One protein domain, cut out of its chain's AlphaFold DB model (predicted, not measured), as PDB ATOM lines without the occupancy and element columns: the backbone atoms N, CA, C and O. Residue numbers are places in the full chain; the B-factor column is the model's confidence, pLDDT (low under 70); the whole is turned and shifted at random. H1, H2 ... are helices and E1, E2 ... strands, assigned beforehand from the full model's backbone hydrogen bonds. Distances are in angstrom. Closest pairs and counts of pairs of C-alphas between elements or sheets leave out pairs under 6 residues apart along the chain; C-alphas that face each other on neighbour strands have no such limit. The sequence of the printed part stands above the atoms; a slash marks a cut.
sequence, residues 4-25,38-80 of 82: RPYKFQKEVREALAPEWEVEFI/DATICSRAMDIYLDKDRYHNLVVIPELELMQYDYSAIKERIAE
ATOM      1  N   ARG A   4      82.100   1.283 -61.084       85.38
ATOM      2  CA  ARG A   4      80.964   0.407 -61.397       85.38
ATOM      3  C   ARG A   4      80.816   0.346 -62.919       85.38
ATOM      4  O   ARG A   4      80.295   1.315 -63.472       85.38
ATOM      5  N   PRO A   5      81.215  -0.749 -63.597       85.06
ATOM      6  CA  PRO A   5      81.350  -0.760 -65.056       85.06
ATOM      7  C   PRO A   5      80.061  -0.383 -65.789       85.06
ATOM      8  O   PRO A   5      80.058   0.556 -66.578       85.06
ATOM      9  N   TYR A   6      78.934  -1.012 -65.442       89.38
ATOM     10  CA  TYR A   6      77.643  -0.719 -66.077       89.38
ATOM     11  C   TYR A   6      77.162   0.719 -65.861       89.38
ATOM     12  O   TYR A   6      76.538   1.304 -66.742       89.38
ATOM     13  N   LYS A   7      77.454   1.300 -64.689       92.31
ATOM     14  CA  LYS A   7      77.118   2.699 -64.402       92.31
ATOM     15  C   LYS A   7      77.961   3.621 -65.281       92.31
ATOM     16  O   LYS A   7      77.407   4.481 -65.954       92.31
ATOM     17  N   PHE A   8      79.276   3.390 -65.304       91.94
ATOM     18  CA  PHE A   8      80.208   4.176 -66.102       91.94
ATOM     19  C   PHE A   8      79.840   4.138 -67.587       91.94
ATOM     20  O   PHE A   8      79.695   5.193 -68.186       91.94
ATOM     21  N   GLN A   9      79.623   2.946 -68.153       92.75
ATOM     22  CA  GLN A   9      79.258   2.764 -69.562       92.75
ATOM     23  C   GLN A   9      77.981   3.521 -69.939       92.75
ATOM     24  O   GLN A   9      77.907   4.151 -70.992       92.75
ATOM     25  N   LYS A  10      76.962   3.485 -69.076       94.69
ATOM     26  CA  LYS A  10      75.732   4.238 -69.314       94.69
ATOM     27  C   LYS A  10      75.997   5.746 -69.309       94.69
ATOM     28  O   LYS A  10      75.642   6.433 -70.258       94.69
ATOM     29  N   GLU A  11      76.619   6.243 -68.249       95.81
ATOM     30  CA  GLU A  11      76.785   7.679 -68.018       95.81
ATOM     31  C   GLU A  11      77.800   8.321 -68.979       95.81
ATOM     32  O   GLU A  11      77.561   9.427 -69.450       95.81
ATOM     33  N   VAL A  12      78.882   7.626 -69.355       94.75
ATOM     34  CA  VAL A  12      79.850   8.146 -70.339       94.75
ATOM     35  C   VAL A  12      79.218   8.280 -71.724       94.75
ATOM     36  O   VAL A  12      79.449   9.272 -72.407       94.75
ATOM     37  N   ARG A  13      78.357   7.332 -72.120       95.44
ATOM     38  CA  ARG A  13      77.601   7.426 -73.375       95.44
ATOM     39  C   ARG A  13      76.650   8.621 -73.354       95.44
ATOM     40  O   ARG A  13      76.570   9.347 -74.337       95.44
ATOM     41  N   GLU A  14      75.940   8.828 -72.246       95.75
ATOM     42  CA  GLU A  14      75.037   9.975 -72.084       95.75
ATOM     43  C   GLU A  14      75.797  11.313 -72.097       95.75
ATOM     44  O   GLU A  14      75.322  12.268 -72.700       95.75
ATOM     45  N   ALA A  15      76.980  11.380 -71.480       95.31
ATOM     46  CA  ALA A  15      77.784  12.601 -71.392       95.31
ATOM     47  C   ALA A  15      78.470  13.001 -72.711       95.31
ATOM     48  O   ALA A  15      78.745  14.182 -72.941       95.31
ATOM     49  N   LEU A  16      78.779  12.021 -73.562       93.56
ATOM     50  CA  LEU A  16      79.397  12.250 -74.867       93.56
ATOM     51  C   LEU A  16      78.365  12.476 -75.985       93.56
ATOM     52  O   LEU A  16      78.709  13.023 -77.032       93.56
ATOM     53  N   ALA A  17      77.101  12.119 -75.765       93.75
ATOM     54  CA  ALA A  17      76.025  12.427 -76.695       93.75
ATOM     55  C   ALA A  17      75.645  13.929 -76.665       93.75
ATOM     56  O   ALA A  17      75.692  14.557 -75.606       93.75
ATOM     57  N   PRO A  18      75.175  14.498 -77.792       93.50
ATOM     58  CA  PRO A  18      75.012  13.861 -79.100       93.50
ATOM     59  C   PRO A  18      76.264  13.945 -79.981       93.50
ATOM     60  O   PRO A  18      76.224  13.455 -81.104       93.50
ATOM     61  N   GLU A  19      77.333  14.606 -79.524       93.00
ATOM     62  CA  GLU A  19      78.496  14.878 -80.375       93.00
ATOM     63  C   GLU A  19      79.258  13.612 -80.768       93.00
ATOM     64  O   GLU A  19      79.901  13.594 -81.814       93.00
ATOM     65  N   TRP A  20      79.157  12.559 -79.959       91.88
ATOM     66  CA  TRP A  20      79.861  11.303 -80.168       91.88
ATOM     67  C   TRP A  20      78.921  10.106 -80.090       91.88
ATOM     68  O   TRP A  20      78.050  10.023 -79.219       91.88
ATOM     69  N   GLU A  21      79.167   9.129 -80.958       92.69
ATOM     70  CA  GLU A  21      78.611   7.786 -80.852       92.69
ATOM     71  C   GLU A  21      79.596   6.886 -80.096       92.69
ATOM     72  O   GLU A  21      80.795   6.898 -80.364       92.69
ATOM     73  N   VAL A  22      79.101   6.135 -79.106       93.19
ATOM     74  CA  VAL A  22      79.951   5.348 -78.197       93.19
ATOM     75  C   VAL A  22      79.589   3.870 -78.258       93.19
ATOM     76  O   VAL A  22      78.525   3.449 -77.777       93.19
ATOM     77  N   GLU A  23      80.540   3.078 -78.746       91.94
ATOM     78  CA  GLU A  23      80.531   1.620 -78.691       91.94
ATOM     79  C   GLU A  23      81.467   1.105 -77.592       91.94
ATOM     80  O   GLU A  23      82.523   1.677 -77.319       91.94
ATOM     81  N   PHE A  24      81.067   0.015 -76.935       91.06
ATOM     82  CA  PHE A  24      81.893  -0.658 -75.937       91.06
ATOM     83  C   PHE A  24      82.373  -1.981 -76.513       91.06
ATOM     84  O   PHE A  24      81.556  -2.839 -76.845       91.06
ATOM     85  N   ILE A  25      83.688  -2.141 -76.578       88.38
ATOM     86  CA  ILE A  25      84.346  -3.383 -76.970       88.38
ATOM     87  C   ILE A  25      84.976  -4.050 -75.753       88.38
ATOM     88  O   ILE A  25      85.269  -3.400 -74.746       88.38
ATOM     89  N   ASP A  38      86.828   7.185 -84.662       90.81
ATOM     90  CA  ASP A  38      87.789   8.296 -84.724       90.81
ATOM     91  C   ASP A  38      88.833   8.223 -83.596       90.81
ATOM     92  O   ASP A  38      89.994   8.585 -83.794       90.81
ATOM     93  N   ALA A  39      88.430   7.721 -82.425       91.12
ATOM     94  CA  ALA A  39      89.286   7.500 -81.267       91.12
ATOM     95  C   ALA A  39      88.904   6.216 -80.528       91.12
ATOM     96  O   ALA A  39      87.731   5.851 -80.439       91.12
ATOM     97  N   THR A  40      89.904   5.570 -79.930       92.12
ATOM     98  CA  THR A  40      89.705   4.475 -78.973       92.12
ATOM     99  C   THR A  40      90.082   4.967 -77.587       92.12
ATOM    100  O   THR A  40      91.165   5.512 -77.414       92.12
ATOM    101  N   ILE A  41      89.238   4.747 -76.578       92.19
ATOM    102  CA  ILE A  41      89.576   5.082 -75.189       92.19
ATOM    103  C   ILE A  41      89.850   3.823 -74.370       92.19
ATOM    104  O   ILE A  41      89.108   2.845 -74.445       92.19
ATOM    105  N   CYS A  42      90.878   3.860 -73.527       92.00
ATOM    106  CA  CYS A  42      91.103   2.831 -72.514       92.00
ATOM    107  C   CYS A  42      91.498   3.453 -71.177       92.00
ATOM    108  O   CYS A  42      91.954   4.594 -71.113       92.00
ATOM    109  N   SER A  43      91.355   2.702 -70.086       91.00
ATOM    110  CA  SER A  43      91.915   3.130 -68.806       91.00
ATOM    111  C   SER A  43      93.438   2.993 -68.798       91.00
ATOM    112  O   SER A  43      94.013   2.154 -69.500       91.00
ATOM    113  N   ARG A  44      94.110   3.780 -67.955       91.31
ATOM    114  CA  ARG A  44      95.555   3.649 -67.726       91.31
ATOM    115  C   ARG A  44      95.943   2.258 -67.218       91.31
ATOM    116  O   ARG A  44      97.033   1.795 -67.532       91.31
ATOM    117  N   ALA A  45      95.085   1.588 -66.455       87.88
ATOM    118  CA  ALA A  45      95.317   0.221 -66.003       87.88
ATOM    119  C   ALA A  45      95.315  -0.793 -67.161       87.88
ATOM    120  O   ALA A  45      96.033  -1.787 -67.079       87.88
ATOM    121  N   MET A  46      94.551  -0.535 -68.229       87.81
ATOM    122  CA  MET A  46      94.496  -1.393 -69.418       87.81
ATOM    123  C   MET A  46      95.630  -1.124 -70.412       87.81
ATOM    124  O   MET A  46      96.050  -2.041 -71.104       87.81
ATOM    125  N   ASP A  47      96.170   0.096 -70.437       90.25
ATOM    126  CA  ASP A  47      97.199   0.577 -71.377       90.25
ATOM    127  C   ASP A  47      98.384  -0.394 -71.584       90.25
ATOM    128  O   ASP A  47      98.883  -0.547 -72.696       90.25
ATOM    129  N   ILE A  48      98.833  -1.085 -70.528       88.06
ATOM    130  CA  ILE A  48      99.979  -2.015 -70.593       88.06
ATOM    131  C   ILE A  48      99.648  -3.387 -71.194       88.06
ATOM    132  O   ILE A  48     100.566  -4.132 -71.531       88.06
ATOM    133  N   TYR A  49      98.366  -3.739 -71.276       85.31
ATOM    134  CA  TYR A  49      97.893  -5.033 -71.770       85.31
ATOM    135  C   TYR A  49      97.423  -4.968 -73.224       85.31
ATOM    136  O   TYR A  49      97.223  -6.008 -73.844       85.31
ATOM    137  N   LEU A  50      97.251  -3.760 -73.761       86.38
ATOM    138  CA  LEU A  50      96.783  -3.550 -75.121       86.38
ATOM    139  C   LEU A  50      97.949  -3.555 -76.105       86.38
ATOM    140  O   LEU A  50      98.974  -2.903 -75.894       86.38
ATOM    141  N   ASP A  51      97.747  -4.237 -77.227       87.69
ATOM    142  CA  ASP A  51      98.572  -4.043 -78.411       87.69
ATOM    143  C   ASP A  51      98.117  -2.762 -79.124       87.69
ATOM    144  O   ASP A  51      97.080  -2.713 -79.786       87.69
ATOM    145  N   LYS A  52      98.876  -1.686 -78.904       85.31
ATOM    146  CA  LYS A  52      98.499  -0.315 -79.279       85.31
ATOM    147  C   LYS A  52      98.427  -0.107 -80.783       85.31
ATOM    148  O   LYS A  52      97.657   0.740 -81.224       85.31
ATOM    149  N   ASP A  53      99.182  -0.890 -81.549       86.50
ATOM    150  CA  ASP A  53      99.240  -0.767 -83.005       86.50
ATOM    151  C   ASP A  53      97.911  -1.177 -83.668       86.50
ATOM    152  O   ASP A  53      97.646  -0.818 -84.816       86.50
ATOM    153  N   ARG A  54      97.038  -1.873 -82.925       84.81
ATOM    154  CA  ARG A  54      95.702  -2.284 -83.373       84.81
ATOM    155  C   ARG A  54      94.641  -1.187 -83.270       84.81
ATOM    156  O   ARG A  54      93.590  -1.313 -83.895       84.81
ATOM    157  N   TYR A  55      94.874  -0.142 -82.477       86.62
ATOM    158  CA  TYR A  55      93.847   0.846 -82.146       86.62
ATOM    159  C   TYR A  55      94.111   2.183 -82.830       86.62
ATOM    160  O   TYR A  55      95.200   2.751 -82.745       86.62
ATOM    161  N   HIS A  56      93.081   2.727 -83.476       84.56
ATOM    162  CA  HIS A  56      93.152   4.069 -84.036       84.56
ATOM    163  C   HIS A  56      93.025   5.114 -82.923       84.56
ATOM    164  O   HIS A  56      92.106   5.025 -82.105       84.56
ATOM    165  N   ASN A  57      93.954   6.079 -82.903       88.44
ATOM    166  CA  ASN A  57      94.003   7.200 -81.957       88.44
ATOM    167  C   ASN A  57      93.666   6.773 -80.521       88.44
ATOM    168  O   ASN A  57      92.659   7.187 -79.944       88.44
ATOM    169  N   LEU A  58      94.494   5.884 -79.961       90.75
ATOM    170  CA  LEU A  58      94.317   5.396 -78.598       90.75
ATOM    171  C   LEU A  58      94.549   6.526 -77.582       90.75
ATOM    172  O   LEU A  58      95.672   6.995 -77.392       90.75
ATOM    173  N   VAL A  59      93.487   6.912 -76.882       92.94
ATOM    174  CA  VAL A  59      93.490   7.892 -75.798       92.94
ATOM    175  C   VAL A  59      93.440   7.153 -74.465       92.94
ATOM    176  O   VAL A  59      92.482   6.449 -74.136       92.94
ATOM    177  N   VAL A  60      94.484   7.330 -73.660       93.88
ATOM    178  CA  VAL A  60      94.583   6.699 -72.342       93.88
ATOM    179  C   VAL A  60      93.992   7.621 -71.281       93.88
ATOM    180  O   VAL A  60      94.532   8.693 -71.003       93.88
ATOM    181  N   ILE A  61      92.910   7.179 -70.646       93.38
ATOM    182  CA  ILE A  61      92.219   7.917 -69.590       93.38
ATOM    183  C   ILE A  61      92.884   7.644 -68.230       93.38
ATOM    184  O   ILE A  61      93.018   6.482 -67.824       93.38
ATOM    185  N   PRO A  62      93.293   8.686 -67.482       93.31
ATOM    186  CA  PRO A  62      93.782   8.545 -66.115       93.31
ATOM    187  C   PRO A  62      92.778   7.864 -65.179       93.31
ATOM    188  O   PRO A  62      91.591   8.181 -65.167       93.31
ATOM    189  N   GLU A  63      93.278   6.991 -64.299       91.31
ATOM    190  CA  GLU A  63      92.436   6.280 -63.324       91.31
ATOM    191  C   GLU A  63      91.638   7.224 -62.423       91.31
ATOM    192  O   GLU A  63      90.503   6.924 -62.069       91.31
ATOM    193  N   LEU A  64      92.206   8.377 -62.058       92.19
ATOM    194  CA  LEU A  64      91.525   9.330 -61.186       92.19
ATOM    195  C   LEU A  64      90.232   9.862 -61.824       92.19
ATOM    196  O   LEU A  64      89.212   9.918 -61.143       92.19
ATOM    197  N   GLU A  65      90.264  10.178 -63.119       93.19
ATOM    198  CA  GLU A  65      89.109  10.683 -63.873       93.19
ATOM    199  C   GLU A  65      88.024   9.608 -63.995       93.19
ATOM    200  O   GLU A  65      86.847   9.873 -63.753       93.19
ATOM    201  N   LEU A  66      88.423   8.356 -64.249       91.56
ATOM    202  CA  LEU A  66      87.506   7.211 -64.250       91.56
ATOM    203  C   LEU A  66      86.881   6.966 -62.873       91.56
ATOM    204  O   LEU A  66      85.675   6.749 -62.758       91.56
ATOM    205  N   MET A  67      87.689   7.008 -61.812       90.94
ATOM    206  CA  MET A  67      87.241   6.787 -60.436       90.94
ATOM    207  C   MET A  67      86.304   7.888 -59.936       90.94
ATOM    208  O   MET A  67      85.439   7.612 -59.101       90.94
ATOM    209  N   GLN A  68      86.487   9.117 -60.417       93.38
ATOM    210  CA  GLN A  68      85.669  10.277 -60.067       93.38
ATOM    211  C   GLN A  68      84.457  10.461 -60.983       93.38
ATOM    212  O   GLN A  68      83.603  11.284 -60.660       93.38
ATOM    213  N   TYR A  69      84.340   9.671 -62.057       93.94
ATOM    214  CA  TYR A  69      83.331   9.865 -63.101       93.94
ATOM    215  C   TYR A  69      83.414  11.275 -63.715       93.94
ATOM    216  O   TYR A  69      82.395  11.919 -63.966       93.94
ATOM    217  N   ASP A  70      84.635  11.773 -63.931       95.56
ATOM    218  CA  ASP A  70      84.873  13.091 -64.521       95.56
ATOM    219  C   ASP A  70      84.721  13.039 -66.046       95.56
ATOM    220  O   ASP A  70      85.681  13.007 -66.816       95.56
ATOM    221  N   TYR A  71      83.469  12.990 -66.495       95.12
ATOM    222  CA  TYR A  71      83.142  12.915 -67.916       95.12
ATOM    223  C   TYR A  71      83.546  14.163 -68.700       95.12
ATOM    224  O   TYR A  71      83.756  14.072 -69.907       95.12
ATOM    225  N   SER A  72      83.660  15.314 -68.030       94.38
ATOM    226  CA  SER A  72      84.083  16.556 -68.684       94.38
ATOM    227  C   SER A  72      85.563  16.478 -69.040       94.38
ATOM    228  O   SER A  72      85.908  16.680 -70.201       94.38
ATOM    229  N   ALA A  73      86.408  16.057 -68.091       94.81
ATOM    230  CA  ALA A  73      87.826  15.821 -68.352       94.81
ATOM    231  C   ALA A  73      88.042  14.750 -69.436       94.81
ATOM    232  O   ALA A  73      88.857  14.934 -70.339       94.81
ATOM    233  N   ILE A  74      87.268  13.659 -69.407       94.19
ATOM    234  CA  ILE A  74      87.329  12.614 -70.444       94.19
ATOM    235  C   ILE A  74      86.988  13.189 -71.827       94.19
ATOM    236  O   ILE A  74      87.692  12.905 -72.795       94.19
ATOM    237  N   LYS A  75      85.936  14.010 -71.932       93.75
ATOM    238  CA  LYS A  75      85.524  14.638 -73.196       93.75
ATOM    239  C   LYS A  75      86.588  15.597 -73.731       93.75
ATOM    240  O   LYS A  75      86.892  15.549 -74.919       93.75
ATOM    241  N   GLU A  76      87.164  16.428 -72.864       93.50
ATOM    242  CA  GLU A  76      88.259  17.337 -73.221       93.50
ATOM    243  C   GLU A  76      89.464  16.562 -73.764       93.50
ATOM    244  O   GLU A  76      89.983  16.902 -74.823       93.50
ATOM    245  N   ARG A  77      89.841  15.449 -73.121       92.81
ATOM    246  CA  ARG A  77      90.933  14.591 -73.601       92.81
ATOM    247  C   ARG A  77      90.666  13.983 -74.965       92.81
ATOM    248  O   ARG A  77      91.570  13.953 -75.786       92.81
ATOM    249  N   ILE A  78      89.462  13.476 -75.215       91.81
ATOM    250  CA  ILE A  78      89.130  12.916 -76.531       91.81
ATOM    251  C   ILE A  78      89.259  14.008 -77.603       91.81
ATOM    252  O   ILE A  78      89.847  13.766 -78.652       91.81
ATOM    253  N   ALA A  79      88.778  15.221 -77.315       90.75
ATOM    254  CA  ALA A  79      88.847  16.352 -78.238       90.75
ATOM    255  C   ALA A  79      90.276  16.868 -78.497       90.75
ATOM    256  O   ALA A  79      90.518  17.438 -79.551       90.75
ATOM    257  N   GLU A  80      91.223  16.682 -77.573       88.25
ATOM    258  CA  GLU A  80      92.639  17.033 -77.788       88.25
ATOM    259  C   GLU A  80      93.365  16.088 -78.761       88.25
ATOM    260  O   GLU A  80      94.425  16.443 -79.280       88.25
TER     261      GLU A  80
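Overview. This is residues 4 to 25 and 38 to 80 of the 82 residues of an uncharacterized protein of Enterococcus sp. T0101B.F-10 (UniProt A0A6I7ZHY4). A short ribbon of two parallel strands, E1 and E2, stands between helices H1 and H3 on one side and the long loop of residues 44 to 57 on the other, with H3 nearer E2 and H2 at one end. The 65 printed residues run H1, E1, E2, H2, H3: mixed class, compact, radius of gyration of the C-alphas 11.4 A, spans 28 by 23 by 21 A.

Arrangement. E1, residues 40 to 43, and E2, residues 58 to 61, are parallel at 32 degrees; N 59 and O 40, 2.8 A, are within hydrogen-bond range. The closest C-alphas of E2 and H3, residues 71 to 80, are those of Val 59 and Ile 78, 6.7 A. H1, residues 5 to 16, touches H3 with residues 12 to 16 alone, at a steep tilt of 59 degrees, the same way; closest C-alphas Val 12 and Tyr 71, 6.3 A. H2, residues 63 to 68, and H3 only just touch, with 3 pairs of C-alphas within 8 A, only at the corner; closest C-alphas Glu 65 and Ala 73, 6.9 A. In H1, H2 and H3 every O i to N i+4 pair is within hydrogen-bond range.

Along the chain. H1 runs 16.4 A from C-alpha 5 at (81.350, -0.760, -65.056); E1 10.5 A; E2 9.6 A; H2 8.5 A; H3 14.3 A to C-alpha 80 at (92.639, 17.033, -77.788).

Size, cuts and confidence. Residues 26 to 37 are not printed; C-alphas 25 and 38 are 14.4 A apart. The link E1 to E2 is long. No printed residue is under 70 in pLDDT.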